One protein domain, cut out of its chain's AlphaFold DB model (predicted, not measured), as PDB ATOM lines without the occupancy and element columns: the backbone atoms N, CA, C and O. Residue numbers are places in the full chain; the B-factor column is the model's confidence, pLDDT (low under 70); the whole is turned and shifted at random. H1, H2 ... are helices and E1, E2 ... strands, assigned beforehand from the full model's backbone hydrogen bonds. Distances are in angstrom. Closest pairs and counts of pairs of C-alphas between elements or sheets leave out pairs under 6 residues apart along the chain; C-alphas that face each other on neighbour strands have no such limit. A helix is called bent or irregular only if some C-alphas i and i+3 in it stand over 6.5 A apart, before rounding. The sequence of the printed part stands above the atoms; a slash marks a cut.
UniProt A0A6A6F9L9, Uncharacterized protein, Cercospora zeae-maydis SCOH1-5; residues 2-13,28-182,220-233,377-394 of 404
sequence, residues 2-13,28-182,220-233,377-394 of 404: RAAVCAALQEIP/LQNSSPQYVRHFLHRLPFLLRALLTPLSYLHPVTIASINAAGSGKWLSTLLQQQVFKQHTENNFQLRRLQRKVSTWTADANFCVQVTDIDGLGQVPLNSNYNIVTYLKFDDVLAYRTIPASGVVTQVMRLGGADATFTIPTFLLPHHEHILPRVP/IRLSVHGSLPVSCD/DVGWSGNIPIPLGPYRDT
ATOM      1  N   ARG A   2      49.011  21.679  -3.051       66.62
ATOM      2  CA  ARG A   2      48.422  22.918  -2.477       66.62
ATOM      3  C   ARG A   2      47.784  22.717  -1.096       66.62
ATOM      4  O   ARG A   2      48.133  23.435  -0.174       66.62
ATOM      5  N   ALA A   3      46.967  21.678  -0.924       59.88
ATOM      6  CA  ALA A   3      46.358  21.355   0.370       59.88
ATOM      7  C   ALA A   3      47.378  21.057   1.489       59.88
ATOM      8  O   ALA A   3      47.208  21.511   2.615       59.88
ATOM      9  N   ALA A   4      48.462  20.338   1.175       62.53
ATOM     10  CA  ALA A   4      49.536  20.055   2.131       62.53
ATOM     11  C   ALA A   4      50.335  21.320   2.479       62.53
ATOM     12  O   ALA A   4      50.669  21.536   3.638       62.53
ATOM     13  N   VAL A   5      50.584  22.182   1.487       68.31
ATOM     14  CA  VAL A   5      51.223  23.487   1.693       68.31
ATOM     15  C   VAL A   5      50.339  24.384   2.559       68.31
ATOM     16  O   VAL A   5      50.837  24.948   3.518       68.31
ATOM     17  N   CYS A   6      49.031  24.472   2.303       60.00
ATOM     18  CA  CYS A   6      48.105  25.242   3.140       60.00
ATOM     19  C   CYS A   6      48.038  24.714   4.581       60.00
ATOM     20  O   CYS A   6      48.017  25.509   5.514       60.00
ATOM     21  N   ALA A   7      48.053  23.391   4.769       61.66
ATOM     22  CA  ALA A   7      48.097  22.779   6.094       61.66
ATOM     23  C   ALA A   7      49.413  23.076   6.834       61.66
ATOM     24  O   ALA A   7      49.384  23.337   8.031       61.66
ATOM     25  N   ALA A   8      50.550  23.081   6.132       64.44
ATOM     26  CA  ALA A   8      51.843  23.459   6.707       64.44
ATOM     27  C   ALA A   8      51.929  24.969   7.001       64.44
ATOM     28  O   ALA A   8      52.447  25.376   8.035       64.44
ATOM     29  N   LEU A   9      51.369  25.807   6.121       65.69
ATOM     30  CA  LEU A   9      51.300  27.261   6.295       65.69
ATOM     31  C   LEU A   9      50.421  27.672   7.480       65.69
ATOM     32  O   LEU A   9      50.595  28.772   7.987       65.69
ATOM     33  N   GLN A  10      49.502  26.816   7.931       63.03
ATOM     34  CA  GLN A  10      48.677  27.089   9.106       63.03
ATOM     35  C   GLN A  10      49.490  27.128  10.410       63.03
ATOM     36  O   GLN A  10      49.135  27.865  11.327       63.03
ATOM     37  N   GLU A  11      50.556  26.330  10.514       62.72
ATOM     38  CA  GLU A  11      51.422  26.300  11.703       62.72
ATOM     39  C   GLU A  11      52.386  27.489  11.744       62.72
ATOM     40  O   GLU A  11      52.888  27.858  12.806       62.72
ATOM     41  N   ILE A  12      52.625  28.110  10.589       64.88
ATOM     42  CA  ILE A  12      53.474  29.283  10.473       64.88
ATOM     43  C   ILE A  12      52.599  30.504  10.787       64.88
ATOM     44  O   ILE A  12      51.595  30.719  10.103       64.88
ATOM     45  N   PRO A  13      52.937  31.331  11.799       58.62
ATOM     46  CA  PRO A  13      52.246  32.601  11.989       58.62
ATOM     47  C   PRO A  13      52.345  33.366  10.675       58.62
ATOM     48  O   PRO A  13      53.435  33.420  10.106       58.62
ATOM     49  N   LEU A  28      42.237  52.651  -3.430       60.31
ATOM     50  CA  LEU A  28      41.781  52.788  -4.822       60.31
ATOM     51  C   LEU A  28      40.462  53.563  -4.904       60.31
ATOM     52  O   LEU A  28      40.344  54.483  -5.709       60.31
ATOM     53  N   GLN A  29      39.511  53.258  -4.021       63.09
ATOM     54  CA  GLN A  29      38.236  53.967  -3.924       63.09
ATOM     55  C   GLN A  29      38.435  55.470  -3.662       63.09
ATOM     56  O   GLN A  29      37.791  56.305  -4.296       63.09
ATOM     57  N   ASN A  30      39.398  55.818  -2.806       67.81
ATOM     58  CA  ASN A  30      39.727  57.204  -2.466       67.81
ATOM     59  C   ASN A  30      40.759  57.855  -3.405       67.81
ATOM     60  O   ASN A  30      41.062  59.033  -3.245       67.81
ATOM     61  N   SER A  31      41.309  57.112  -4.373       67.00
ATOM     62  CA  SER A  31      42.313  57.630  -5.318       67.00
ATOM     63  C   SER A  31      41.709  58.389  -6.495       67.00
ATOM     64  O   SER A  31      42.442  59.044  -7.237       67.00
ATOM     65  N   SER A  32      40.386  58.312  -6.681       73.44
ATOM     66  CA  SER A  32      39.718  59.069  -7.735       73.44
ATOM     67  C   SER A  32      39.899  60.575  -7.486       73.44
ATOM     68  O   SER A  32      39.583  61.064  -6.398       73.44
ATOM     69  N   PRO A  33      40.428  61.337  -8.462       81.75
ATOM     70  CA  PRO A  33      40.570  62.776  -8.305       81.75
ATOM     71  C   PRO A  33      39.209  63.424  -8.038       81.75
ATOM     72  O   PRO A  33      38.218  63.067  -8.683       81.75
ATOM     73  N   GLN A  34      39.160  64.410  -7.136       80.06
ATOM     74  CA  GLN A  34      37.904  65.052  -6.731       80.06
ATOM     75  C   GLN A  34      37.096  65.549  -7.939       80.06
ATOM     76  O   GLN A  34      35.893  65.326  -7.986       80.06
ATOM     77  N   TYR A  35      37.730  66.123  -8.967       82.19
ATOM     78  CA  TYR A  35      37.024  66.591 -10.167       82.19
ATOM     79  C   TYR A  35      36.306  65.466 -10.935       82.19
ATOM     80  O   TYR A  35      35.185  65.665 -11.401       82.19
ATOM     81  N   VAL A  36      36.906  64.271 -11.029       81.88
ATOM     82  CA  VAL A  36      36.287  63.101 -11.681       81.88
ATOM     83  C   VAL A  36      35.093  62.633 -10.865       81.88
ATOM     84  O   VAL A  36      34.034  62.366 -11.425       81.88
ATOM     85  N   ARG A  37      35.247  62.586  -9.539       77.50
ATOM     86  CA  ARG A  37      34.174  62.210  -8.618       77.50
ATOM     87  C   ARG A  37      32.979  63.158  -8.733       77.50
ATOM     88  O   ARG A  37      31.860  62.694  -8.903       77.50
ATOM     89  N   HIS A  38      33.212  64.471  -8.731       80.25
ATOM     90  CA  HIS A  38      32.152  65.471  -8.898       80.25
ATOM     91  C   HIS A  38      31.460  65.355 -10.265       80.25
ATOM     92  O   HIS A  38      30.240  65.487 -10.361       80.25
ATOM     93  N   PHE A  39      32.223  65.090 -11.330       83.50
ATOM     94  CA  PHE A  39      31.679  64.905 -12.673       83.50
ATOM     95  C   PHE A  39      30.814  63.639 -12.782       83.50
ATOM     96  O   PHE A  39      29.674  63.713 -13.239       83.50
ATOM     97  N   LEU A  40      31.318  62.496 -12.305       80.31
ATOM     98  CA  LEU A  40      30.575  61.233 -12.278       80.31
ATOM     99  C   LEU A  40      29.372  61.295 -11.332       80.31
ATOM    100  O   LEU A  40      28.346  60.686 -11.625       80.31
ATOM    101  N   HIS A  41      29.447  62.084 -10.255       81.31
ATOM    102  CA  HIS A  41      28.311  62.312  -9.368       81.31
ATOM    103  C   HIS A  41      27.144  63.011 -10.076       81.31
ATOM    104  O   HIS A  41      25.983  62.667  -9.858       81.31
ATOM    105  N   ARG A  42      27.440  63.964 -10.970       82.12
ATOM    106  CA  ARG A  42      26.420  64.667 -11.764       82.12
ATOM    107  C   ARG A  42      25.826  63.816 -12.887       82.12
ATOM    108  O   ARG A  42      24.733  64.143 -13.355       82.12
ATOM    109  N   LEU A  43      26.534  62.768 -13.316       86.00
ATOM    110  CA  LEU A  43      26.178  61.892 -14.437       86.00
ATOM    111  C   LEU A  43      26.218  60.403 -14.027       86.00
ATOM    112  O   LEU A  43      27.043  59.640 -14.542       86.00
ATOM    113  N   PRO A  44      25.307  59.949 -13.146       83.50
ATOM    114  CA  PRO A  44      25.239  58.549 -12.717       83.50
ATOM    115  C   PRO A  44      24.986  57.586 -13.890       83.50
ATOM    116  O   PRO A  44      25.551  56.492 -13.941       83.50
ATOM    117  N   PHE A  45      24.208  58.010 -14.892       86.81
ATOM    118  CA  PHE A  45      23.989  57.223 -16.107       86.81
ATOM    119  C   PHE A  45      25.285  56.965 -16.890       86.81
ATOM    120  O   PHE A  45      25.505  55.848 -17.355       86.81
ATOM    121  N   LEU A  46      26.173  57.962 -16.998       88.06
ATOM    122  CA  LEU A  46      27.465  57.805 -17.676       88.06
ATOM    123  C   LEU A  46      28.320  56.750 -16.967       88.06
ATOM    124  O   LEU A  46      28.939  55.915 -17.626       88.06
ATOM    125  N   LEU A  47      28.319  56.757 -15.630       87.12
ATOM    126  CA  LEU A  47      29.020  55.748 -14.841       87.12
ATOM    127  C   LEU A  47      28.499  54.342 -15.167       87.12
ATOM    128  O   LEU A  47      29.303  53.444 -15.398       87.12
ATOM    129  N   ARG A  48      27.178  54.145 -15.254       88.38
ATOM    130  CA  ARG A  48      26.602  52.851 -15.663       88.38
ATOM    131  C   ARG A  48      26.968  52.481 -17.096       88.38
ATOM    132  O   ARG A  48      27.409  51.364 -17.328       88.38
ATOM    133  N   ALA A  49      26.858  53.421 -18.033       90.44
ATOM    134  CA  ALA A  49      27.219  53.212 -19.434       90.44
ATOM    135  C   ALA A  49      28.691  52.813 -19.622       90.44
ATOM    136  O   ALA A  49      29.013  52.093 -20.561       90.44
ATOM    137  N   LEU A  50      29.570  53.245 -18.716       89.69
ATOM    138  CA  LEU A  50      30.975  52.853 -18.670       89.69
ATOM    139  C   LEU A  50      31.155  51.494 -17.966       89.69
ATOM    140  O   LEU A  50      31.875  50.626 -18.458       89.69
ATOM    141  N   LEU A  51      30.473  51.268 -16.840       88.62
ATOM    142  CA  LEU A  51      30.587  50.033 -16.061       88.62
ATOM    143  C   LEU A  51      30.008  48.809 -16.774       88.62
ATOM    144  O   LEU A  51      30.589  47.740 -16.651       88.62
ATOM    145  N   THR A  52      28.911  48.933 -17.523       90.81
ATOM    146  CA  THR A  52      28.290  47.804 -18.235       90.81
ATOM    147  C   THR A  52      29.243  47.116 -19.229       90.81
ATOM    148  O   THR A  52      29.412  45.899 -19.130       90.81
ATOM    149  N   PRO A  53      29.904  47.822 -20.171       91.06
ATOM    150  CA  PRO A  53      30.858  47.182 -21.074       91.06
ATOM    151  C   PRO A  53      32.116  46.713 -20.340       91.06
ATOM    152  O   PRO A  53      32.629  45.644 -20.663       91.06
ATOM    153  N   LEU A  54      32.597  47.453 -19.330       89.56
ATOM    154  CA  LEU A  54      33.745  47.010 -18.533       89.56
ATOM    155  C   LEU A  54      33.454  45.709 -17.783       89.56
ATOM    156  O   LEU A  54      34.295  44.817 -17.774       89.56
ATOM    157  N   SER A  55      32.275  45.589 -17.174       88.06
ATOM    158  CA  SER A  55      31.904  44.404 -16.403       88.06
ATOM    159  C   SER A  55      31.679  43.194 -17.309       88.06
ATOM    160  O   SER A  55      32.023  42.077 -16.936       88.06
ATOM    161  N   TYR A  56      31.166  43.416 -18.523       87.62
ATOM    162  CA  TYR A  56      30.983  42.364 -19.520       87.62
ATOM    163  C   TYR A  56      32.310  41.867 -20.117       87.62
ATOM    164  O   TYR A  56      32.488  40.668 -20.313       87.62
ATOM    165  N   LEU A  57      33.251  42.774 -20.402       89.00
ATOM    166  CA  LEU A  57      34.525  42.443 -21.053       89.00
ATOM    167  C   LEU A  57      35.626  42.000 -20.080       89.00
ATOM    168  O   LEU A  57      36.689  41.575 -20.530       89.00
ATOM    169  N   HIS A  58      35.395  42.092 -18.771       87.12
ATOM    170  CA  HIS A  58      36.378  41.745 -17.749       87.12
ATOM    171  C   HIS A  58      35.892  40.588 -16.856       87.12
ATOM    172  O   HIS A  58      35.600  40.800 -15.671       87.12
ATOM    173  N   PRO A  59      35.821  39.348 -17.383       87.62
ATOM    174  CA  PRO A  59      35.580  38.184 -16.543       87.62
ATOM    175  C   PRO A  59      36.736  38.026 -15.549       87.62
ATOM    176  O   PRO A  59      37.911  38.138 -15.903       87.62
ATOM    177  N   VAL A  60      36.401  37.794 -14.282       88.38
ATOM    178  CA  VAL A  60      37.393  37.569 -13.229       88.38
ATOM    179  C   VAL A  60      37.582  36.071 -13.084       88.38
ATOM    180  O   VAL A  60      36.679  35.384 -12.620       88.38
ATOM    181  N   THR A  61      38.758  35.573 -13.457       91.06
ATOM    182  CA  THR A  61      39.113  34.162 -13.290       91.06
ATOM    183  C   THR A  61      40.048  34.004 -12.092       91.06
ATOM    184  O   THR A  61      41.085  34.663 -11.986       91.06
ATOM    185  N   ILE A  62      39.675  33.153 -11.136       88.44
ATOM    186  CA  ILE A  62      40.504  32.821  -9.971       88.44
ATOM    187  C   ILE A  62      40.818  31.331 -10.041       88.44
ATOM    188  O   ILE A  62      39.938  30.492  -9.894       88.44
ATOM    189  N   ALA A  63      42.096  30.991 -10.215       88.25
ATOM    190  CA  ALA A  63      42.515  29.603 -10.431       88.25
ATOM    191  C   ALA A  63      42.166  28.662  -9.261       88.25
ATOM    192  O   ALA A  63      41.812  27.504  -9.462       88.25
ATOM    193  N   SER A  64      42.316  29.114  -8.013       86.19
ATOM    194  CA  SER A  64      41.828  28.351  -6.859       86.19
ATOM    195  C   SER A  64      41.806  29.171  -5.581       86.19
ATOM    196  O   SER A  64      42.760  29.905  -5.314       86.19
ATOM    197  N   ILE A  65      40.808  28.930  -4.737       87.75
ATOM    198  CA  ILE A  65      40.777  29.387  -3.346       87.75
ATOM    199  C   ILE A  65      40.961  28.168  -2.445       87.75
ATOM    200  O   ILE A  65      40.255  27.173  -2.584       87.75
ATOM    201  N   ASN A  66      41.923  28.243  -1.525       86.69
ATOM    202  CA  ASN A  66      42.187  27.188  -0.550       86.69
ATOM    203  C   ASN A  66      41.958  27.742   0.856       86.69
ATOM    204  O   ASN A  66      42.600  28.716   1.247       86.69
ATOM    205  N   ALA A  67      41.071  27.106   1.610       85.25
ATOM    206  CA  ALA A  67      40.824  27.393   3.013       85.25
ATOM    207  C   ALA A  67      41.236  26.177   3.845       85.25
ATOM    208  O   ALA A  67      40.709  25.082   3.649       85.25
ATOM    209  N   ALA A  68      42.183  26.360   4.765       83.56
ATOM    210  CA  ALA A  68      42.623  25.315   5.683       83.56
ATOM    211  C   ALA A  68      42.108  25.581   7.102       83.56
ATOM    212  O   ALA A  68      42.076  26.721   7.561       83.56
ATOM    213  N   GLY A  69      41.706  24.517   7.792       82.06
ATOM    214  CA  GLY A  69      41.242  24.533   9.172       82.06
ATOM    215  C   GLY A  69      41.869  23.395   9.971       82.06
ATOM    216  O   GLY A  69      42.058  22.287   9.466       82.06
ATOM    217  N   SER A  70      42.174  23.658  11.245       85.00
ATOM    218  CA  SER A  70      42.759  22.633  12.115       85.00
ATOM    219  C   SER A  70      41.660  21.750  12.680       85.00
ATOM    220  O   SER A  70      40.656  22.237  13.207       85.00
ATOM    221  N   GLY A  71      41.866  20.438  12.647       83.44
ATOM    222  CA  GLY A  71      40.950  19.510  13.286       83.44
ATOM    223  C   GLY A  71      40.983  19.581  14.818       83.44
ATOM    224  O   GLY A  71      39.984  19.242  15.449       83.44
ATOM    225  N   LYS A  72      42.042  20.139  15.433       84.56
ATOM    226  CA  LYS A  72      42.048  20.463  16.873       84.56
ATOM    227  C   LYS A  72      40.961  21.483  17.212       84.56
ATOM    228  O   LYS A  72      40.173  21.243  18.122       84.56
ATOM    229  N   TRP A  73      40.854  22.557  16.429       85.06
ATOM    230  CA  TRP A  73      39.787  23.551  16.582       85.06
ATOM    231  C   TRP A  73      38.396  22.921  16.403       85.06
ATOM    232  O   TRP A  73      37.503  23.134  17.225       85.06
ATOM    233  N   LEU A  74      38.230  22.060  15.393       84.56
ATOM    234  CA  LEU A  74      36.973  21.338  15.186       84.56
ATOM    235  C   LEU A  74      36.633  20.429  16.378       84.56
ATOM    236  O   LEU A  74      35.478  20.362  16.793       84.56
ATOM    237  N   SER A  75      37.628  19.759  16.964       85.88
ATOM    238  CA  SER A  75      37.438  18.914  18.146       85.88
ATOM    239  C   SER A  75      36.974  19.720  19.365       85.88
ATOM    240  O   SER A  75      36.036  19.302  20.044       85.88
ATOM    241  N   THR A  76      37.544  20.911  19.587       85.94
ATOM    242  CA  THR A  76      37.128  21.806  20.678       85.94
ATOM    243  C   THR A  76      35.721  22.351  20.461       85.94
ATOM    244  O   THR A  76      34.932  22.402  21.403       85.94
ATOM    245  N   LEU A  77      35.363  22.677  19.215       85.81
ATOM    246  CA  LEU A  77      34.023  23.147  18.864       85.81
ATOM    247  C   LEU A  77      32.987  22.041  19.096       85.81
ATOM    248  O   LEU A  77      31.969  22.273  19.746       85.81
ATOM    249  N   LEU A  78      33.267  20.816  18.644       84.94
ATOM    250  CA  LEU A  78      32.396  19.662  18.885       84.94
ATOM    251  C   LEU A  78      32.236  19.374  20.379       84.94
ATOM    252  O   LEU A  78      31.136  19.048  20.824       84.94
ATOM    253  N   GLN A  79      33.300  19.528  21.167       84.88
ATOM    254  CA  GLN A  79      33.222  19.378  22.616       84.88
ATOM    255  C   GLN A  79      32.296  20.426  23.252       84.88
ATOM    256  O   GLN A  79      31.449  20.068  24.067       84.88
ATOM    257  N   GLN A  80      32.406  21.693  22.847       84.19
ATOM    258  CA  GLN A  80      31.592  22.788  23.381       84.19
ATOM    259  C   GLN A  80      30.123  22.732  22.941       84.19
ATOM    260  O   GLN A  80      29.231  23.005  23.740       84.19
ATOM    261  N   GLN A  81      29.860  22.401  21.674       83.50
ATOM    262  CA  GLN A  81      28.518  22.505  21.091       83.50
ATOM    263  C   GLN A  81      27.728  21.200  21.177       83.50
ATOM    264  O   GLN A  81      26.546  21.224  21.518       83.50
ATOM    265  N   VAL A  82      28.372  20.068  20.881       79.62
ATOM    266  CA  VAL A  82      27.702  18.763  20.786       79.62
ATOM    267  C   VAL A  82      27.818  18.008  22.101       79.62
ATOM    268  O   VAL A  82      26.814  17.605  22.669       79.62
ATOM    269  N   PHE A  83      29.035  17.812  22.604       78.88
ATOM    270  CA  PHE A  83      29.265  16.847  23.680       78.88
ATOM    271  C   PHE A  83      29.045  17.400  25.100       78.88
ATOM    272  O   PHE A  83      28.672  16.615  25.972       78.88
ATOM    273  N   LYS A  84      29.211  18.715  25.325       80.19
ATOM    274  CA  LYS A  84      28.944  19.438  26.593       80.19
ATOM    275  C   LYS A  84      29.279  18.596  27.848       80.19
ATOM    276  O   LYS A  84      30.317  17.937  27.886       80.19
ATOM    277  N   GLN A  85      28.409  18.611  28.864       66.94
ATOM    278  CA  GLN A  85      28.509  17.796  30.085       66.94
ATOM    279  C   GLN A  85      27.877  16.399  29.934       66.94
ATOM    280  O   GLN A  85      28.085  15.533  30.777       66.94
ATOM    281  N   HIS A  86      27.173  16.120  28.829       64.12
ATOM    282  CA  HIS A  86      26.508  14.825  28.599       64.12
ATOM    283  C   HIS A  86      27.495  13.648  28.538       64.12
ATOM    284  O   HIS A  86      27.139  12.489  28.746       64.12
ATOM    285  N   THR A  87      28.774  13.930  28.276       64.75
ATOM    286  CA  THR A  87      29.835  12.912  28.268       64.75
ATOM    287  C   THR A  87      30.089  12.296  29.638       64.75
ATOM    288  O   THR A  87      30.604  11.179  29.704       64.75
ATOM    289  N   GLU A  88      29.713  12.953  30.734       67.56
ATOM    290  CA  GLU A  88      29.959  12.431  32.075       67.56
ATOM    291  C   GLU A  88      29.028  11.263  32.415       67.56
ATOM    292  O   GLU A  88      29.488  10.272  32.987       67.56
ATOM    293  N   ASN A  89      27.787  11.308  31.929       67.62
ATOM    294  CA  ASN A  89      26.725  10.376  32.309       67.62
ATOM    295  C   ASN A  89      26.716   9.080  31.481       67.62
ATOM    296  O   ASN A  89      26.257   8.044  31.965       67.62
ATOM    297  N   ASN A  90      27.257   9.090  30.253       76.81
ATOM    298  CA  ASN A  90      27.130   7.956  29.333       76.81
ATOM    299  C   ASN A  90      28.468   7.450  28.762       76.81
ATOM    300  O   ASN A  90      29.155   8.113  27.979       76.81
ATOM    301  N   PHE A  91      28.805   6.193  29.073       79.62
ATOM    302  CA  PHE A  91      29.996   5.508  28.553       79.62
ATOM    303  C   PHE A  91      30.021   5.415  27.016       79.62
ATOM    304  O   PHE A  91      31.086   5.516  26.398       79.62
ATOM    305  N   GLN A  92      28.864   5.241  26.370       75.88
ATOM    306  CA  GLN A  92      28.785   5.160  24.908       75.88
ATOM    307  C   GLN A  92      29.101   6.506  24.256       75.88
ATOM    308  O   GLN A  92      29.802   6.538  23.240       75.88
ATOM    309  N   LEU A  93      28.653   7.606  24.867       80.06
ATOM    310  CA  LEU A  93      28.943   8.951  24.388       80.06
ATOM    311  C   LEU A  93      30.437   9.269  24.522       80.06
ATOM    312  O   LEU A  93      31.033   9.749  23.561       80.06
ATOM    313  N   ARG A  94      31.088   8.861  25.624       82.25
ATOM    314  CA  ARG A  94      32.557   8.951  25.765       82.25
ATOM    315  C   ARG A  94      33.293   8.172  24.675       82.25
ATOM    316  O   ARG A  94      34.292   8.642  24.132       82.25
ATOM    317  N   ARG A  95      32.821   6.970  24.323       83.69
ATOM    318  CA  ARG A  95      33.432   6.167  23.251       83.69
ATOM    319  C   ARG A  95      33.270   6.831  21.880       83.69
ATOM    320  O   ARG A  95      34.203   6.778  21.081       83.69
ATOM    321  N   LEU A  96      32.112   7.427  21.599       82.62
ATOM    322  CA  LEU A  96      31.863   8.146  20.345       82.62
ATOM    323  C   LEU A  96      32.670   9.435  20.264       82.62
ATOM    324  O   LEU A  96      33.318   9.663  19.248       82.62
ATOM    325  N   GLN A  97      32.712  10.206  21.348       84.25
ATOM    326  CA  GLN A  97      33.553  11.389  21.469       84.25
ATOM    327  C   GLN A  97      35.011  11.043  21.171       84.25
ATOM    328  O   GLN A  97      35.602  11.700  20.327       84.25
ATOM    329  N   ARG A  98      35.563   9.974  21.767       85.62
ATOM    330  CA  ARG A  98      36.935   9.520  21.470       85.62
ATOM    331  C   ARG A  98      37.131   9.192  19.991       85.62
ATOM    332  O   ARG A  98      38.119   9.602  19.405       85.62
ATOM    333  N   LYS A  99      36.191   8.479  19.360       84.06
ATOM    334  CA  LYS A  99      36.278   8.160  17.921       84.06
ATOM    335  C   LYS A  99      36.275   9.420  17.048       84.06
ATOM    336  O   LYS A  99      37.073   9.520  16.121       84.06
ATOM    337  N   VAL A 100      35.386  10.365  17.348       85.25
ATOM    338  CA  VAL A 100      35.254  11.648  16.643       85.25
ATOM    339  C   VAL A 100      36.500  12.506  16.868       85.25
ATOM    340  O   VAL A 100      37.053  13.026  15.904       85.25
ATOM    341  N   SER A 101      36.986  12.596  18.109       85.19
ATOM    342  CA  SER A 101      38.171  13.372  18.469       85.19
ATOM    343  C   SER A 101      39.446  12.789  17.878       85.19
ATOM    344  O   SER A 101      40.283  13.551  17.430       85.19
ATOM    345  N   THR A 102      39.611  11.465  17.813       87.06
ATOM    346  CA  THR A 102      40.777  10.855  17.150       87.06
ATOM    347  C   THR A 102      40.767  11.130  15.647       87.06
ATOM    348  O   THR A 102      41.808  11.383  15.052       87.06
ATOM    349  N   TRP A 103      39.596  11.133  15.001       87.75
ATOM    350  CA  TRP A 103      39.529  11.444  13.572       87.75
ATOM    351  C   TRP A 103      39.866  12.916  13.269       87.75
ATOM    352  O   TRP A 103      40.498  13.189  12.242       87.75
ATOM    353  N   THR A 104      39.486  13.845  14.157       84.50
ATOM    354  CA  THR A 104      39.715  15.291  13.992       84.50
ATOM    355  C   THR A 104      41.058  15.776  14.539       84.50
ATOM    356  O   THR A 104      41.740  16.517  13.846       84.50
ATOM    357  N   ALA A 105      41.477  15.376  15.738       79.00
ATOM    358  CA  ALA A 105      42.645  15.941  16.427       79.00
ATOM    359  C   ALA A 105      43.971  15.722  15.681       79.00
ATOM    360  O   ALA A 105      44.857  16.576  15.753       79.00
ATOM    361  N   ASP A 106      44.076  14.621  14.935       79.50
ATOM    362  CA  ASP A 106      45.294  14.238  14.219       79.50
ATOM    363  C   ASP A 106      45.370  14.821  12.796       79.50
ATOM    364  O   ASP A 106      46.330  14.555  12.071       79.50
ATOM    365  N   ALA A 107      44.362  15.587  12.357       83.12
ATOM    366  CA  ALA A 107      44.253  16.021  10.969       83.12
ATOM    367  C   ALA A 107      43.966  17.518  10.790       83.12
ATOM    368  O   ALA A 107      43.217  18.133  11.545       83.12
ATOM    369  N   ASN A 108      44.505  18.083   9.712       86.88
ATOM    370  CA  ASN A 108      44.128  19.383   9.168       86.88
ATOM    371  C   ASN A 108      43.243  19.171   7.936       86.88
ATOM    372  O   ASN A 108      43.525  18.317   7.086       86.88
ATOM    373  N   PHE A 109      42.174  19.949   7.837       87.56
ATOM    374  CA  PHE A 109      41.225  19.898   6.733       87.56
ATOM    375  C   PHE A 109      41.488  21.065   5.791       87.56
ATOM    376  O   PHE A 109      41.639  22.196   6.239       87.56
ATOM    377  N   CYS A 110      41.538  20.806   4.490       87.75
ATOM    378  CA  CYS A 110      41.683  21.840   3.474       87.75
ATOM    379  C   CYS A 110      40.527  21.734   2.490       87.75
ATOM    380  O   CYS A 110      40.360  20.702   1.846       87.75
ATOM    381  N   VAL A 111      39.753  22.802   2.356       89.81
ATOM    382  CA  VAL A 111      38.748  22.958   1.308       89.81
ATOM    383  C   VAL A 111      39.385  23.747   0.177       89.81
ATOM    384  O   VAL A 111      39.934  24.825   0.389       89.81
ATOM    385  N   GLN A 112      39.342  23.184  -1.019       90.31
ATOM    386  CA  GLN A 112      39.842  23.773  -2.243       90.31
ATOM    387  C   GLN A 112      38.672  23.957  -3.201       90.31
ATOM    388  O   GLN A 112      37.986  22.998  -3.543       90.31
ATOM    389  N   VAL A 113      38.475  25.189  -3.646       91.25
ATOM    390  CA  VAL A 113      37.581  25.532  -4.752       91.25
ATOM    391  C   VAL A 113      38.468  25.816  -5.956       91.25
ATOM    392  O   VAL A 113      39.392  26.629  -5.845       91.25
ATOM    393  N   THR A 114      38.256  25.112  -7.064       89.50
ATOM    394  CA  THR A 114      39.049  25.261  -8.294       89.50
ATOM    395  C   THR A 114      38.264  25.961  -9.385       89.50
ATOM    396  O   THR A 114      37.047  25.804  -9.443       89.50
ATOM    397  N   ASP A 115      38.999  26.702 -10.217       89.50
ATOM    398  CA  ASP A 115      38.517  27.334 -11.448       89.50
ATOM    399  C   ASP A 115      37.223  28.120 -11.217       89.50
ATOM    400  O   ASP A 115      36.103  27.672 -11.455       89.50
ATOM    401  N   ILE A 116      37.414  29.299 -10.624       91.38
ATOM    402  CA  ILE A 116      36.336  30.218 -10.289       91.38
ATOM    403  C   ILE A 116      36.204  31.228 -11.413       91.38
ATOM    404  O   ILE A 116      37.098  32.059 -11.600       91.38
ATOM    405  N   ASP A 117      35.059  31.210 -12.074       92.62
ATOM    406  CA  ASP A 117      34.710  32.177 -13.101       92.62
ATOM    407  C   ASP A 117      33.661  33.141 -12.562       92.62
ATOM    408  O   ASP A 117      32.548  32.754 -12.198       92.62
ATOM    409  N   GLY A 118      34.032  34.415 -12.486       92.00
ATOM    410  CA  GLY A 118      33.172  35.495 -12.033       92.00
ATOM    411  C   GLY A 118      32.746  36.409 -13.173       92.00
ATOM    412  O   GLY A 118      33.588  37.016 -13.838       92.00
ATOM    413  N   LEU A 119      31.435  36.567 -13.344       92.31
ATOM    414  CA  LEU A 119      30.828  37.534 -14.252       92.31
ATOM    415  C   LEU A 119      29.960  38.516 -13.463       92.31
ATOM    416  O   LEU A 119      28.945  38.140 -12.875       92.31
ATOM    417  N   GLY A 120      30.352  39.788 -13.472       90.88
ATOM    418  CA  GLY A 120      29.552  40.883 -12.928       90.88
ATOM    419  C   GLY A 120      28.752  41.569 -14.029       90.88
ATOM    420  O   GLY A 120      29.309  41.971 -15.049       90.88
ATOM    421  N   GLN A 121      27.452  41.756 -13.821       90.88
ATOM    422  CA  GLN A 121      26.597  42.504 -14.732       90.88
ATOM    423  C   GLN A 121      26.027  43.735 -14.033       90.88
ATOM    424  O   GLN A 121      25.221  43.630 -13.106       90.88
ATOM    425  N   VAL A 122      26.421  44.912 -14.524       91.31
ATOM    426  CA  VAL A 122      25.825  46.190 -14.125       91.31
ATOM    427  C   VAL A 122      24.768  46.581 -15.163       91.31
ATOM    428  O   VAL A 122      25.130  46.858 -16.310       91.31
ATOM    429  N   PRO A 123      23.469  46.591 -14.814       89.44
ATOM    430  CA  PRO A 123      22.421  46.999 -15.741       89.44
ATOM    431  C   PRO A 123      22.463  48.513 -15.994       89.44
ATOM    432  O   PRO A 123      22.771  49.300 -15.101       89.44
ATOM    433  N   LEU A 124      22.104  48.925 -17.214       87.44
ATOM    434  CA  LEU A 124      21.972  50.347 -17.563       87.44
ATOM    435  C   LEU A 124      20.761  50.995 -16.879       87.44
ATOM    436  O   LEU A 124      20.821  52.155 -16.477       87.44
ATOM    437  N   ASN A 125      19.667  50.243 -16.748       87.88
ATOM    438  CA  ASN A 125      18.443  50.704 -16.102       87.88
ATOM    439  C   ASN A 125      18.531  50.495 -14.579       87.88
ATOM    440  O   ASN A 125      18.818  49.392 -14.114       87.88
ATOM    441  N   SER A 126      18.246  51.557 -13.821       83.38
ATOM    442  CA  SER A 126      18.256  51.608 -12.354       83.38
ATOM    443  C   SER A 126      17.241  50.688 -11.677       83.38
ATOM    444  O   SER A 126      17.433  50.342 -10.514       83.38
ATOM    445  N   ASN A 127      16.193  50.277 -12.395       86.56
ATOM    446  CA  ASN A 127      15.152  49.391 -11.873       86.56
ATOM    447  C   ASN A 127      15.642  47.955 -11.646       86.56
ATOM    448  O   ASN A 127      15.004  47.195 -10.920       86.56
ATOM    449  N   TYR A 128      16.748  47.565 -12.282       88.81
ATOM    450  CA  TYR A 128      17.327  46.237 -12.118       88.81
ATOM    451  C   TYR A 128      18.504  46.291 -11.157       88.81
ATOM    452  O   TYR A 128      19.296  47.230 -11.191       88.81
ATOM    453  N   ASN A 129      18.624  45.258 -10.328       90.88
ATOM    454  CA  ASN A 129      19.747  45.078  -9.415       90.88
ATOM    455  C   ASN A 129      20.996  44.599 -10.157       90.88
ATOM    456  O   ASN A 129      20.913  43.982 -11.220       90.88
ATOM    457  N   ILE A 130      22.157  44.842  -9.561       91.88
ATOM    458  CA  ILE A 130      23.434  44.327 -10.050       91.88
ATOM    459  C   ILE A 130      23.517  42.862  -9.666       91.88
ATOM    460  O   ILE A 130      23.297  42.505  -8.506       91.88
ATOM    461  N   VAL A 131      23.849  42.016 -10.634       93.31
ATOM    462  CA  VAL A 131      23.978  40.581 -10.405       93.31
ATOM    463  C   VAL A 131      25.404  40.164 -10.708       93.31
ATOM    464  O   VAL A 131      25.965  40.525 -11.739       93.31
ATOM    465  N   THR A 132      26.006  39.429  -9.782       92.38
ATOM    466  CA  THR A 132      27.309  38.798  -9.981       92.38
ATOM    467  C   THR A 132      27.135  37.298  -9.884       92.38
ATOM    468  O   THR A 132      26.656  36.798  -8.866       92.38
ATOM    469  N   TYR A 133      27.523  36.602 -10.944       93.44
ATOM    470  CA  TYR A 133      27.535  35.153 -11.026       93.44
ATOM    471  C   TYR A 133      28.959  34.669 -10.805       93.44
ATOM    472  O   TYR A 133      29.876  35.107 -11.493       93.44
ATOM    473  N   LEU A 134      29.140  33.778  -9.843       92.75
ATOM    474  CA  LEU A 134      30.365  33.028  -9.635       92.75
ATOM    475  C   LEU A 134      30.052  31.570  -9.929       92.75
ATOM    476  O   LEU A 134      29.139  31.003  -9.331       92.75
ATOM    477  N   LYS A 135      30.805  30.970 -10.838       93.19
ATOM    478  CA  LYS A 135      30.752  29.542 -11.107       93.19
ATOM    479  C   LYS A 135      32.045  28.907 -10.618       93.19
ATOM    480  O   LYS A 135      33.119  29.469 -10.805       93.19
ATOM    481  N   PHE A 136      31.917  27.759  -9.979       92.38
ATOM    482  CA  PHE A 136      33.009  26.951  -9.470       92.38
ATOM    483  C   PHE A 136      32.935  25.592 -10.163       92.38
ATOM    484  O   PHE A 136      31.895  24.935 -10.093       92.38
ATOM    485  N   ASP A 137      34.006  25.156 -10.817       90.06
ATOM    486  CA  ASP A 137      33.972  23.886 -11.555       90.06
ATOM    487  C   ASP A 137      34.054  22.664 -10.635       90.06
ATOM    488  O   ASP A 137      33.379  21.665 -10.868       90.06
ATOM    489  N   ASP A 138      34.844  22.735  -9.563       89.69
ATOM    490  CA  ASP A 138      35.025  21.625  -8.627       89.69
ATOM    491  C   ASP A 138      35.260  22.148  -7.198       89.69
ATOM    492  O   ASP A 138      36.016  23.098  -6.958       89.69
ATOM    493  N   VAL A 139      34.633  21.487  -6.218       91.12
ATOM    494  CA  VAL A 139      34.857  21.741  -4.787       91.12
ATOM    495  C   VAL A 139      35.393  20.471  -4.133       91.12
ATOM    496  O   VAL A 139      34.739  19.427  -4.094       91.12
ATOM    497  N   LEU A 140      36.610  20.554  -3.604       91.44
ATOM    498  CA  LEU A 140      37.384  19.425  -3.098       91.44
ATOM    499  C   LEU A 140      37.683  19.638  -1.615       91.44
ATOM    500  O   LEU A 140      38.180  20.689  -1.222       91.44
ATOM    501  N   ALA A 141      37.428  18.635  -0.781       90.81
ATOM    502  CA  ALA A 141      37.863  18.642   0.611       90.81
ATOM    503  C   ALA A 141      38.925  17.567   0.835       90.81
ATOM    504  O   ALA A 141      38.719  16.386   0.543       90.81
ATOM    505  N   TYR A 142      40.050  17.979   1.403       90.19
ATOM    506  CA  TYR A 142      41.172  17.128   1.752       90.19
ATOM    507  C   TYR A 142      41.329  17.044   3.262       90.19
ATOM    508  O   TYR A 142      41.170  18.027   3.981       90.19
ATOM    509  N   ARG A 143      41.718  15.864   3.728       88.44
ATOM    510  CA  ARG A 143      42.221  15.628   5.076       88.44
ATOM    511  C   ARG A 143      43.703  15.328   4.964       88.44
ATOM    512  O   ARG A 143      44.121  14.488   4.171       88.44
ATOM    513  N   THR A 144      44.483  16.046   5.750       86.06
ATOM    514  CA  THR A 144      45.938  15.947   5.788       86.06
ATOM    515  C   THR A 144      46.349  15.590   7.202       86.06
ATOM    516  O   THR A 144      45.877  16.212   8.149       86.06
ATOM    517  N   ILE A 145      47.175  14.563   7.360       85.00
ATOM    518  CA  ILE A 145      47.728  14.187   8.664       85.00
ATOM    519  C   ILE A 145      49.159  14.733   8.700       85.00
ATOM    520  O   ILE A 145      50.000  14.216   7.961       85.00
ATOM    521  N   PRO A 146      49.459  15.766   9.513       73.81
ATOM    522  CA  PRO A 146      50.767  16.428   9.495       73.81
ATOM    523  C   PRO A 146      51.925  15.458   9.753       73.81
ATOM    524  O   PRO A 146      52.955  15.534   9.096       73.81
ATOM    525  N   ALA A 147      51.717  14.489  10.652       74.56
ATOM    526  CA  ALA A 147      52.730  13.511  11.040       74.56
ATOM    527  C   ALA A 147      53.102  12.508   9.933       74.56
ATOM    528  O   ALA A 147      54.218  12.001   9.929       74.56
ATOM    529  N   SER A 148      52.186  12.199   9.007       72.81
ATOM    530  CA  SER A 148      52.425  11.218   7.937       72.81
ATOM    531  C   SER A 148      52.555  11.845   6.549       72.81
ATOM    532  O   SER A 148      52.947  11.159   5.609       72.81
ATOM    533  N   GLY A 149      52.196  13.123   6.388       71.69
ATOM    534  CA  GLY A 149      52.186  13.814   5.095       71.69
ATOM    535  C   GLY A 149      51.152  13.272   4.098       71.69
ATOM    536  O   GLY A 149      51.097  13.731   2.956       71.69
ATOM    537  N   VAL A 150      50.317  12.307   4.503       79.50
ATOM    538  CA  VAL A 150      49.313  11.694   3.630       79.50
ATOM    539  C   VAL A 150      48.142  12.656   3.453       79.50
ATOM    540  O   VAL A 150      47.516  13.094   4.422       79.50
ATOM    541  N   VAL A 151      47.841  12.964   2.191       83.06
ATOM    542  CA  VAL A 151      46.693  13.776   1.782       83.06
ATOM    543  C   VAL A 151      45.624  12.844   1.233       83.06
ATOM    544  O   VAL A 151      45.778  12.281   0.154       83.06
ATOM    545  N   THR A 152      44.530  12.692   1.969       86.50
ATOM    546  CA  THR A 152      43.365  11.924   1.526       86.50
ATOM    547  C   THR A 152      42.272  12.878   1.079       86.50
ATOM    548  O   THR A 152      41.921  13.800   1.816       86.50
ATOM    549  N   GLN A 153      41.718  12.668  -0.110       88.81
ATOM    550  CA  GLN A 153      40.517  13.376  -0.538       88.81
ATOM    551  C   GLN A 153      39.304  12.771   0.164       88.81
ATOM    552  O   GLN A 153      39.060  11.573   0.076       88.81
ATOM    553  N   VAL A 154      38.570  13.609   0.882       90.12
ATOM    554  CA  VAL A 154      37.483  13.191   1.768       90.12
ATOM    555  C   VAL A 154      36.119  13.505   1.159       90.12
ATOM    556  O   VAL A 154      35.165  12.764   1.389       90.12
ATOM    557  N   MET A 155      36.039  14.560   0.346       91.25
ATOM    558  CA  MET A 155      34.836  14.935  -0.391       91.25
ATOM    559  C   MET A 155      35.202  15.540  -1.753       91.25
ATOM    560  O   MET A 155      36.183  16.282  -1.861       91.25
ATOM    561  N   ARG A 156      34.407  15.248  -2.783       91.88
ATOM    562  CA  ARG A 156      34.347  15.984  -4.053       91.88
ATOM    563  C   ARG A 156      32.908  16.346  -4.335       91.88
ATOM    564  O   ARG A 156      32.030  15.500  -4.191       91.88
ATOM    565  N   LEU A 157      32.691  17.560  -4.789       90.19
ATOM    566  CA  LEU A 157      31.401  18.046  -5.233       90.19
ATOM    567  C   LEU A 157      31.603  18.616  -6.642       90.19
ATOM    568  O   LEU A 157      32.576  19.338  -6.861       90.19
ATOM    569  N   GLY A 158      30.752  18.200  -7.586       84.56
ATOM    570  CA  GLY A 158      30.928  18.364  -9.039       84.56
ATOM    571  C   GLY A 158      30.739  19.781  -9.585       84.56
ATOM    572  O   GLY A 158      30.353  19.936 -10.744       84.56
ATOM    573  N   GLY A 159      30.957  20.783  -8.737       89.38
ATOM    574  CA  GLY A 159      30.832  22.200  -9.039       89.38
ATOM    575  C   GLY A 159      29.923  22.931  -8.061       89.38
ATOM    576  O   GLY A 159      29.179  22.347  -7.285       89.38
ATOM    577  N   ALA A 160      29.994  24.245  -8.055       92.00
ATOM    578  CA  ALA A 160      29.090  25.069  -7.275       92.00
ATOM    579  C   ALA A 160      28.804  26.352  -8.048       92.00
ATOM    580  O   ALA A 160      29.560  26.747  -8.934       92.00
ATOM    581  N   ASP A 161      27.743  27.041  -7.682       92.88
ATOM    582  CA  ASP A 161      27.464  28.386  -8.136       92.88
ATOM    583  C   ASP A 161      27.194  29.295  -6.933       92.88
ATOM    584  O   ASP A 161      26.747  28.886  -5.858       92.88
ATOM    585  N   ALA A 162      27.523  30.568  -7.089       93.38
ATOM    586  CA  ALA A 162      27.109  31.598  -6.163       93.38
ATOM    587  C   ALA A 162      26.618  32.809  -6.944       93.38
ATOM    588  O   ALA A 162      27.275  33.301  -7.854       93.38
ATOM    589  N   THR A 163      25.448  33.306  -6.570       94.06
ATOM    590  CA  THR A 163      24.861  34.515  -7.132       94.06
ATOM    591  C   THR A 163      24.747  35.565  -6.041       94.06
ATOM    592  O   THR A 163      24.115  35.335  -5.008       94.06
ATOM    593  N   PHE A 164      25.324  36.735  -6.294       94.00
ATOM    594  CA  PHE A 164      25.157  37.922  -5.466       94.00
ATOM    595  C   PHE A 164      24.240  38.901  -6.188       94.00
ATOM    596  O   PHE A 164      24.503  39.277  -7.328       94.00
ATOM    597  N   THR A 165      23.168  39.328  -5.529       94.12
ATOM    598  CA  THR A 165      22.285  40.392  -6.011       94.12
ATOM    599  C   THR A 165      22.452  41.609  -5.121       94.12
ATOM    600  O   THR A 165      22.083  41.586  -3.946       94.12
ATOM    601  N   ILE A 166      23.015  42.666  -5.693       93.44
ATOM    602  CA  ILE A 166      23.326  43.916  -5.008       93.44
ATOM    603  C   ILE A 166      22.324  44.977  -5.476       93.44
ATOM    604  O   ILE A 166      22.220  45.220  -6.684       93.44
ATOM    605  N   PRO A 167      21.585  45.618  -4.556       91.81
ATOM    606  CA  PRO A 167      20.715  46.728  -4.901       91.81
ATOM    607  C   PRO A 167      21.470  47.855  -5.599       91.81
ATOM    608  O   PRO A 167      22.533  48.291  -5.160       91.81
ATOM    609  N   THR A 168      20.904  48.353  -6.690       88.31
ATOM    610  CA  THR A 168      21.604  49.286  -7.580       88.31
ATOM    611  C   THR A 168      21.892  50.650  -6.951       88.31
ATOM    612  O   THR A 168      22.860  51.309  -7.326       88.31
ATOM    613  N   PHE A 169      21.107  51.068  -5.959       87.00
ATOM    614  CA  PHE A 169      21.362  52.296  -5.203       87.00
ATOM    615  C   PHE A 169      22.602  52.216  -4.295       87.00
ATOM    616  O   PHE A 169      23.063  53.251  -3.831       87.00
ATOM    617  N   LEU A 170      23.175  51.023  -4.071       87.81
ATOM    618  CA  LEU A 170      24.459  50.868  -3.371       87.81
ATOM    619  C   LEU A 170      25.666  51.204  -4.257       87.81
ATOM    620  O   LEU A 170      26.796  51.247  -3.764       87.81
ATOM    621  N   LEU A 171      25.464  51.434  -5.561       85.56
ATOM    622  CA  LEU A 171      26.535  51.955  -6.400       85.56
ATOM    623  C   LEU A 171      26.910  53.375  -5.967       85.56
ATOM    624  O   LEU A 171      26.022  54.186  -5.684       85.56
ATOM    625  N   PRO A 172      28.205  53.731  -6.026       80.06
ATOM    626  CA  PRO A 172      28.638  55.104  -5.814       80.06
ATOM    627  C   PRO A 172      27.817  56.079  -6.663       80.06
ATOM    628  O   PRO A 172      27.513  55.784  -7.821       80.06
ATOM    629  N   HIS A 173      27.457  57.230  -6.086       78.88
ATOM    630  CA  HIS A 173      26.706  58.314  -6.735       78.88
ATOM    631  C   HIS A 173      25.218  58.044  -7.042       78.88
ATOM    632  O   HIS A 173      24.521  58.903  -7.597       78.88
ATOM    633  N   HIS A 174      24.673  56.903  -6.616       81.50
ATOM    634  CA  HIS A 174      23.270  56.532  -6.838       81.50
ATOM    635  C   HIS A 174      22.343  56.836  -5.657       81.50
ATOM    636  O   HIS A 174      21.215  56.357  -5.604       81.50
ATOM    637  N   GLU A 175      22.777  57.742  -4.783       79.19
ATOM    638  CA  GLU A 175      22.064  58.194  -3.578       79.19
ATOM    639  C   GLU A 175      20.646  58.722  -3.851       79.19
ATOM    640  O   GLU A 175      19.771  58.659  -3.000       79.19
ATOM    641  N   HIS A 176      20.377  59.182  -5.075       78.62
ATOM    642  CA  HIS A 176      19.063  59.699  -5.471       78.62
ATOM    643  C   HIS A 176      17.995  58.598  -5.635       78.62
ATOM    644  O   HIS A 176      16.813  58.908  -5.726       78.62
ATOM    645  N   ILE A 177      18.416  57.329  -5.696       83.94
ATOM    646  CA  ILE A 177      17.553  56.139  -5.816       83.94
ATOM    647  C   ILE A 177      17.406  55.459  -4.446       83.94
ATOM    648  O   ILE A 177      16.720  54.445  -4.325       83.94
ATOM    649  N   LEU A 178      18.057  55.984  -3.400       85.31
ATOM    650  CA  LEU A 178      17.908  55.425  -2.065       85.31
ATOM    651  C   LEU A 178      16.436  55.478  -1.645       85.31
ATOM    652  O   LEU A 178      15.760  56.489  -1.876       85.31
ATOM    653  N   PRO A 179      15.926  54.403  -1.023       86.25
ATOM    654  CA  PRO A 179      14.595  54.441  -0.454       86.25
ATOM    655  C   PRO A 179      14.519  55.549   0.601       86.25
ATOM    656  O   PRO A 179      15.500  55.894   1.275       86.25
ATOM    657  N   ARG A 180      13.329  56.133   0.738       85.88
ATOM    658  CA  ARG A 180      13.075  57.170   1.741       85.88
ATOM    659  C   ARG A 180      13.302  56.612   3.146       85.88
ATOM    660  O   ARG A 180      13.395  55.400   3.337       85.88
ATOM    661  N   VAL A 181      13.485  57.506   4.114       86.56
ATOM    662  CA  VAL A 181      13.543  57.092   5.520       86.56
ATOM    663  C   VAL A 181      12.180  56.491   5.856       86.56
ATOM    664  O   VAL A 181      11.177  57.143   5.547       86.56
ATOM    665  N   PRO A 182      12.133  55.267   6.402       85.38
ATOM    666  CA  PRO A 182      10.869  54.636   6.738       85.38
ATOM    667  C   PRO A 182      10.095  55.474   7.761       85.38
ATOM    668  O   PRO A 182      10.682  55.993   8.712       85.38
ATOM    669  N   ILE A 220      21.822  42.729   0.619       92.88
ATOM    670  CA  ILE A 220      22.426  41.991  -0.494       92.88
ATOM    671  C   ILE A 220      21.941  40.549  -0.403       92.88
ATOM    672  O   ILE A 220      22.088  39.905   0.637       92.88
ATOM    673  N   ARG A 221      21.375  40.025  -1.489       93.38
ATOM    674  CA  ARG A 221      20.960  38.621  -1.544       93.38
ATOM    675  C   ARG A 221      22.130  37.767  -2.010       93.38
ATOM    676  O   ARG A 221      22.681  38.010  -3.081       93.38
ATOM    677  N   LEU A 222      22.483  36.771  -1.213       93.81
ATOM    678  CA  LEU A 222      23.481  35.761  -1.526       93.81
ATOM    679  C   LEU A 222      22.773  34.422  -1.699       93.81
ATOM    680  O   LEU A 222      22.106  33.948  -0.784       93.81
ATOM    681  N   SER A 223      22.939  33.802  -2.857       92.75
ATOM    682  CA  SER A 223      22.503  32.432  -3.112       92.75
ATOM    683  C   SER A 223      23.722  31.596  -3.459       92.75
ATOM    684  O   SER A 223      24.473  31.987  -4.341       92.75
ATOM    685  N   VAL A 224      23.930  30.481  -2.769       91.88
ATOM    686  CA  VAL A 224      25.029  29.545  -3.027       91.88
ATOM    687  C   VAL A 224      24.427  28.167  -3.227       91.88
ATOM    688  O   VAL A 224      23.751  27.680  -2.316       91.88
ATOM    689  N   HIS A 225      24.681  27.528  -4.365       92.19
ATOM    690  CA  HIS A 225      24.275  26.148  -4.604       92.19
ATOM    691  C   HIS A 225      25.489  25.286  -4.955       92.19
ATOM    692  O   HIS A 225      26.455  25.718  -5.572       92.19
ATOM    693  N   GLY A 226      25.479  24.050  -4.470       90.19
ATOM    694  CA  GLY A 226      26.405  23.010  -4.887       90.19
ATOM    695  C   GLY A 226      25.725  22.130  -5.922       90.19
ATOM    696  O   GLY A 226      24.596  21.684  -5.691       90.19
ATOM    697  N   SER A 227      26.407  21.859  -7.028       88.31
ATOM    698  CA  SER A 227      25.933  20.928  -8.041       88.31
ATOM    699  C   SER A 227      26.296  19.492  -7.658       88.31
ATOM    700  O   SER A 227      27.382  19.172  -7.161       88.31
ATOM    701  N   LEU A 228      25.337  18.595  -7.857       87.38
ATOM    702  CA  LEU A 228      25.530  17.153  -7.733       87.38
ATOM    703  C   LEU A 228      26.124  16.612  -9.048       87.38
ATOM    704  O   LEU A 228      25.812  17.145 -10.117       87.38
ATOM    705  N   PRO A 229      26.954  15.551  -9.019       88.25
ATOM    706  CA  PRO A 229      27.093  14.546  -7.959       88.25
ATOM    707  C   PRO A 229      28.145  14.858  -6.881       88.25
ATOM    708  O   PRO A 229      29.123  15.566  -7.113       88.25
ATOM    709  N   VAL A 230      27.972  14.246  -5.702       88.69
ATOM    710  CA  VAL A 230      28.934  14.306  -4.583       88.69
ATOM    711  C   VAL A 230      29.565  12.939  -4.343       88.69
ATOM    712  O   VAL A 230      28.862  11.932  -4.247       88.69
ATOM    713  N   SER A 231      30.889  12.894  -4.192       88.94
ATOM    714  CA  SER A 231      31.607  11.708  -3.724       88.94
ATOM    715  C   SER A 231      32.206  11.952  -2.341       88.94
ATOM    716  O   SER A 231      32.846  12.973  -2.088       88.94
ATOM    717  N   CYS A 232      31.986  11.005  -1.432       90.06
ATOM    718  CA  CYS A 232      32.477  11.051  -0.058       90.06
ATOM    719  C   CYS A 232      33.291   9.796   0.234       90.06
ATOM    720  O   CYS A 232      32.870   8.690  -0.105       90.06
ATOM    721  N   ASP A 233      34.425   9.961   0.909       91.00
ATOM    722  CA  ASP A 233      35.225   8.835   1.380       91.00
ATOM    723  C   ASP A 233      34.543   8.110   2.558       91.00
ATOM    724  O   ASP A 233      33.837   8.713   3.374       91.00
ATOM    725  N   ASP A 377      20.913  20.847  -8.273       84.81
ATOM    726  CA  ASP A 377      21.607  21.806  -7.422       84.81
ATOM    727  C   ASP A 377      20.946  21.855  -6.045       84.81
ATOM    728  O   ASP A 377      19.719  21.863  -5.910       84.81
ATOM    729  N   VAL A 378      21.769  21.871  -5.002       86.12
ATOM    730  CA  VAL A 378      21.320  22.005  -3.615       86.12
ATOM    731  C   VAL A 378      22.009  23.209  -3.018       86.12
ATOM    732  O   VAL A 378      23.234  23.277  -2.993       86.12
ATOM    733  N   GLY A 379      21.237  24.156  -2.497       85.62
ATOM    734  CA  GLY A 379      21.817  25.392  -2.009       85.62
ATOM    735  C   GLY A 379      21.010  26.108  -0.955       85.62
ATOM    736  O   GLY A 379      19.907  25.712  -0.575       85.62
ATOM    737  N   TRP A 380      21.616  27.183  -0.483       90.38
ATOM    738  CA  TRP A 380      21.063  28.093   0.495       90.38
ATOM    739  C   TRP A 380      21.033  29.500  -0.093       90.38
ATOM    740  O   TRP A 380      21.974  29.934  -0.753       90.38
ATOM    741  N   SER A 381      19.948  30.219   0.172       90.12
ATOM    742  CA  SER A 381      19.813  31.632  -0.163       90.12
ATOM    743  C   SER A 381      19.540  32.398   1.119       90.12
ATOM    744  O   SER A 381      18.679  32.005   1.909       90.12
ATOM    745  N   GLY A 382      20.263  33.488   1.318       90.62
ATOM    746  CA  GLY A 382      20.066  34.374   2.446       90.62
ATOM    747  C   GLY A 382      20.432  35.807   2.125       90.62
ATOM    748  O   GLY A 382      20.859  36.151   1.024       90.62
ATOM    749  N   ASN A 383      20.215  36.653   3.122       91.38
ATOM    750  CA  ASN A 383      20.329  38.093   3.001       91.38
ATOM    751  C   ASN A 383      21.437  38.594   3.926       91.38
ATOM    752  O   ASN A 383      21.520  38.175   5.080       91.38
ATOM    753  N   ILE A 384      22.262  39.498   3.414       90.94
ATOM    754  CA  ILE A 384      23.284  40.216   4.169       90.94
ATOM    755  C   ILE A 384      22.728  41.620   4.434       90.94
ATOM    756  O   ILE A 384      22.598  42.380   3.468       90.94
ATOM    757  N   PRO A 385      22.376  41.958   5.690       91.44
ATOM    758  CA  PRO A 385      21.840  43.269   6.023       91.44
ATOM    759  C   PRO A 385      22.934  44.338   5.944       91.44
ATOM    760  O   PRO A 385      24.066  44.128   6.382       91.44
ATOM    761  N   ILE A 386      22.581  45.490   5.383       89.81
ATOM    762  CA  ILE A 386      23.426  46.671   5.231       89.81
ATOM    763  C   ILE A 386      22.660  47.868   5.793       89.81
ATOM    764  O   ILE A 386      21.585  48.176   5.276       89.81
ATOM    765  N   PRO A 387      23.197  48.566   6.806       89.69
ATOM    766  CA  PRO A 387      22.578  49.781   7.317       89.69
ATOM    767  C   PRO A 387      22.640  50.887   6.260       89.69
ATOM    768  O   PRO A 387      23.696  51.126   5.668       89.69
ATOM    769  N   LEU A 388      21.519  51.571   6.027       87.31
ATOM    770  CA  LEU A 388      21.437  52.653   5.043       87.31
ATOM    771  C   LEU A 388      21.940  53.996   5.577       87.31
ATOM    772  O   LEU A 388      22.321  54.839   4.770       87.31
ATOM    773  N   GLY A 389      22.018  54.176   6.901       84.00
ATOM    774  CA  GLY A 389      22.478  55.417   7.544       84.00
ATOM    775  C   GLY A 389      23.725  56.050   6.900       84.00
ATOM    776  O   GLY A 389      23.645  57.193   6.457       84.00
ATOM    777  N   PRO A 390      24.844  55.314   6.717       83.50
ATOM    778  CA  PRO A 390      26.060  55.860   6.100       83.50
ATOM    779  C   PRO A 390      25.900  56.348   4.652       83.50
ATOM    780  O   PRO A 390      26.728  57.117   4.174       83.50
ATOM    781  N   TYR A 391      24.879  55.872   3.937       80.56
ATOM    782  CA  TYR A 391      24.603  56.244   2.548       80.56
ATOM    783  C   TYR A 391      23.632  57.426   2.433       80.56
ATOM    784  O   TYR A 391      23.481  57.966   1.342       80.56
ATOM    785  N   ARG A 392      22.962  57.814   3.529       78.25
ATOM    786  CA  ARG A 392      22.036  58.958   3.563       78.25
ATOM    787  C   ARG A 392      22.760  60.291   3.804       78.25
ATOM    788  O   ARG A 392      22.338  61.300   3.251       78.25
ATOM    789  N   ASP A 393      23.853  60.275   4.568       68.12
ATOM    790  CA  ASP A 393      24.566  61.474   5.048       68.12
ATOM    791  C   ASP A 393      25.813  61.830   4.215       68.12
ATOM    792  O   ASP A 393      26.844  62.267   4.730       68.12
ATOM    793  N   THR A 394      25.771  61.607   2.905       65.44
ATOM    794  CA  THR A 394      26.898  61.900   2.013       65.44
ATOM    795  C   THR A 394      26.973  63.392   1.673       65.44
ATOM    796  O   THR A 394      26.027  63.983   1.155       65.44
TER     797      THR A 394
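This is residues 2 to 13, 28 to 182, 220 to 233 and 377 to 394 of the 404 residues of an uncharacterized protein of Cercospora zeae-maydis SCOH1-5 (UniProt A0A6A6F9L9). One long, twisted antiparallel sheet of eight strands, with E1, E2 and E3 bent partway, runs between the helical hairpin H4 and H5 at one end and H2 and H3 at the other. H1 packs on one face of the sheet, and short H6 follows E8 at the end where H2 and H3 lie. The sheet branches at E3, beside which E4 and E5 follow one another. The printed part has 199 residues with six named helices and eight named strands, in the order H1 H2 H3 E1 H4 H5 E2 E3 E4 E5 E6 E7 E8 H6; the class is mixed, helices and strands. The whole is loose, with a radius of gyration of the C-alphas of 23.3 A, and elongated, spanning 70 by 38 by 37 A.

The strands are E1, residues 60 to 70, 29.9 A; E2, 108 to 121, 37.6 A; E3, 130 to 144, 39.5 A; E4, 151 to 157; E5, 160 to 166; E6, 220 to 227; E7, 230 to 232; and E8, 377 to 387, 31.6 A. The helices are H1, residues 2 to 9; H2, 34 to 42; H3, 44 to 57, 20.4 A; H4, 71 to 83; H5, 91 to 105, 20.4 A; and H6, 389 to 392. C-alpha 2 is at (48.422, 22.918, -2.477), C-alpha 130 at (23.434, 44.327, -10.050) and C-alpha 392 at (22.036, 58.958, 3.563).

E2, E3 and E4 form a meander, each strand the antiparallel neighbour of the one before; N 112 and O 140 are 2.8 A apart, and N 141 and O 155 2.9 A. On the same side of E3 as E4 lies E5, with N 134 and O 162 2.8 A apart. E1 pairs with E2 (N 67 to O 111, 2.8 A), E6 with E5 (N 163 to O 223, 2.8 A), E8 with E6 (N 222 to O 382, 2.8 A) and E7 with E4 (N 156 to O 231, 2.8 A). H1 is on the sheet at a height of 7.7 A, across the strands; its closest C-alphas to E2 are Ala 3 and Cys 110, 5.6 A. H4 and H5 touch at Gly 71 and Thr 104, C-alphas 4.5 A apart, a shallow tilt of 25 degrees, opposite ways; H4 only grazes the sheet with residues 71 to 74, and H5 is not on it, only just, with 4 pairs of C-alphas within 10 A. H3 only grazes it with residues 51 to 57, and H2, not on it, is close to but not clearly touching H3, about perpendicular at 79 degrees, with the C-alphas of Leu 40 and Leu 47 closest at 6.3 A. H6 is not on the sheet and touches no helix. Every O i to N i+4 pair is within hydrogen-bond range in H1, H2 and H5, with 9 of 10 in H3 and 8 of 9 in H4; H6 is too short for one.

The farthest C-alphas, Tyr 35 and Phe 91, are 72.7 A apart. The printed part has three cuts: across the first the C-alphas of residues 13 and 28 are 28.3 A apart, across the second those of residues 182 and 220 are 18.6 A apart, and across the third those of residues 233 and 377 are 20.8 A apart. Of the links printed whole, none is long. Residues 30 to 36, of which 34 to 36 belong to H2, stand free. The mean pLDDT of the printed part is 84.1; it is under 70 in residues 2 to 13, 28 to 31, 85 to 89 and 393 to 394.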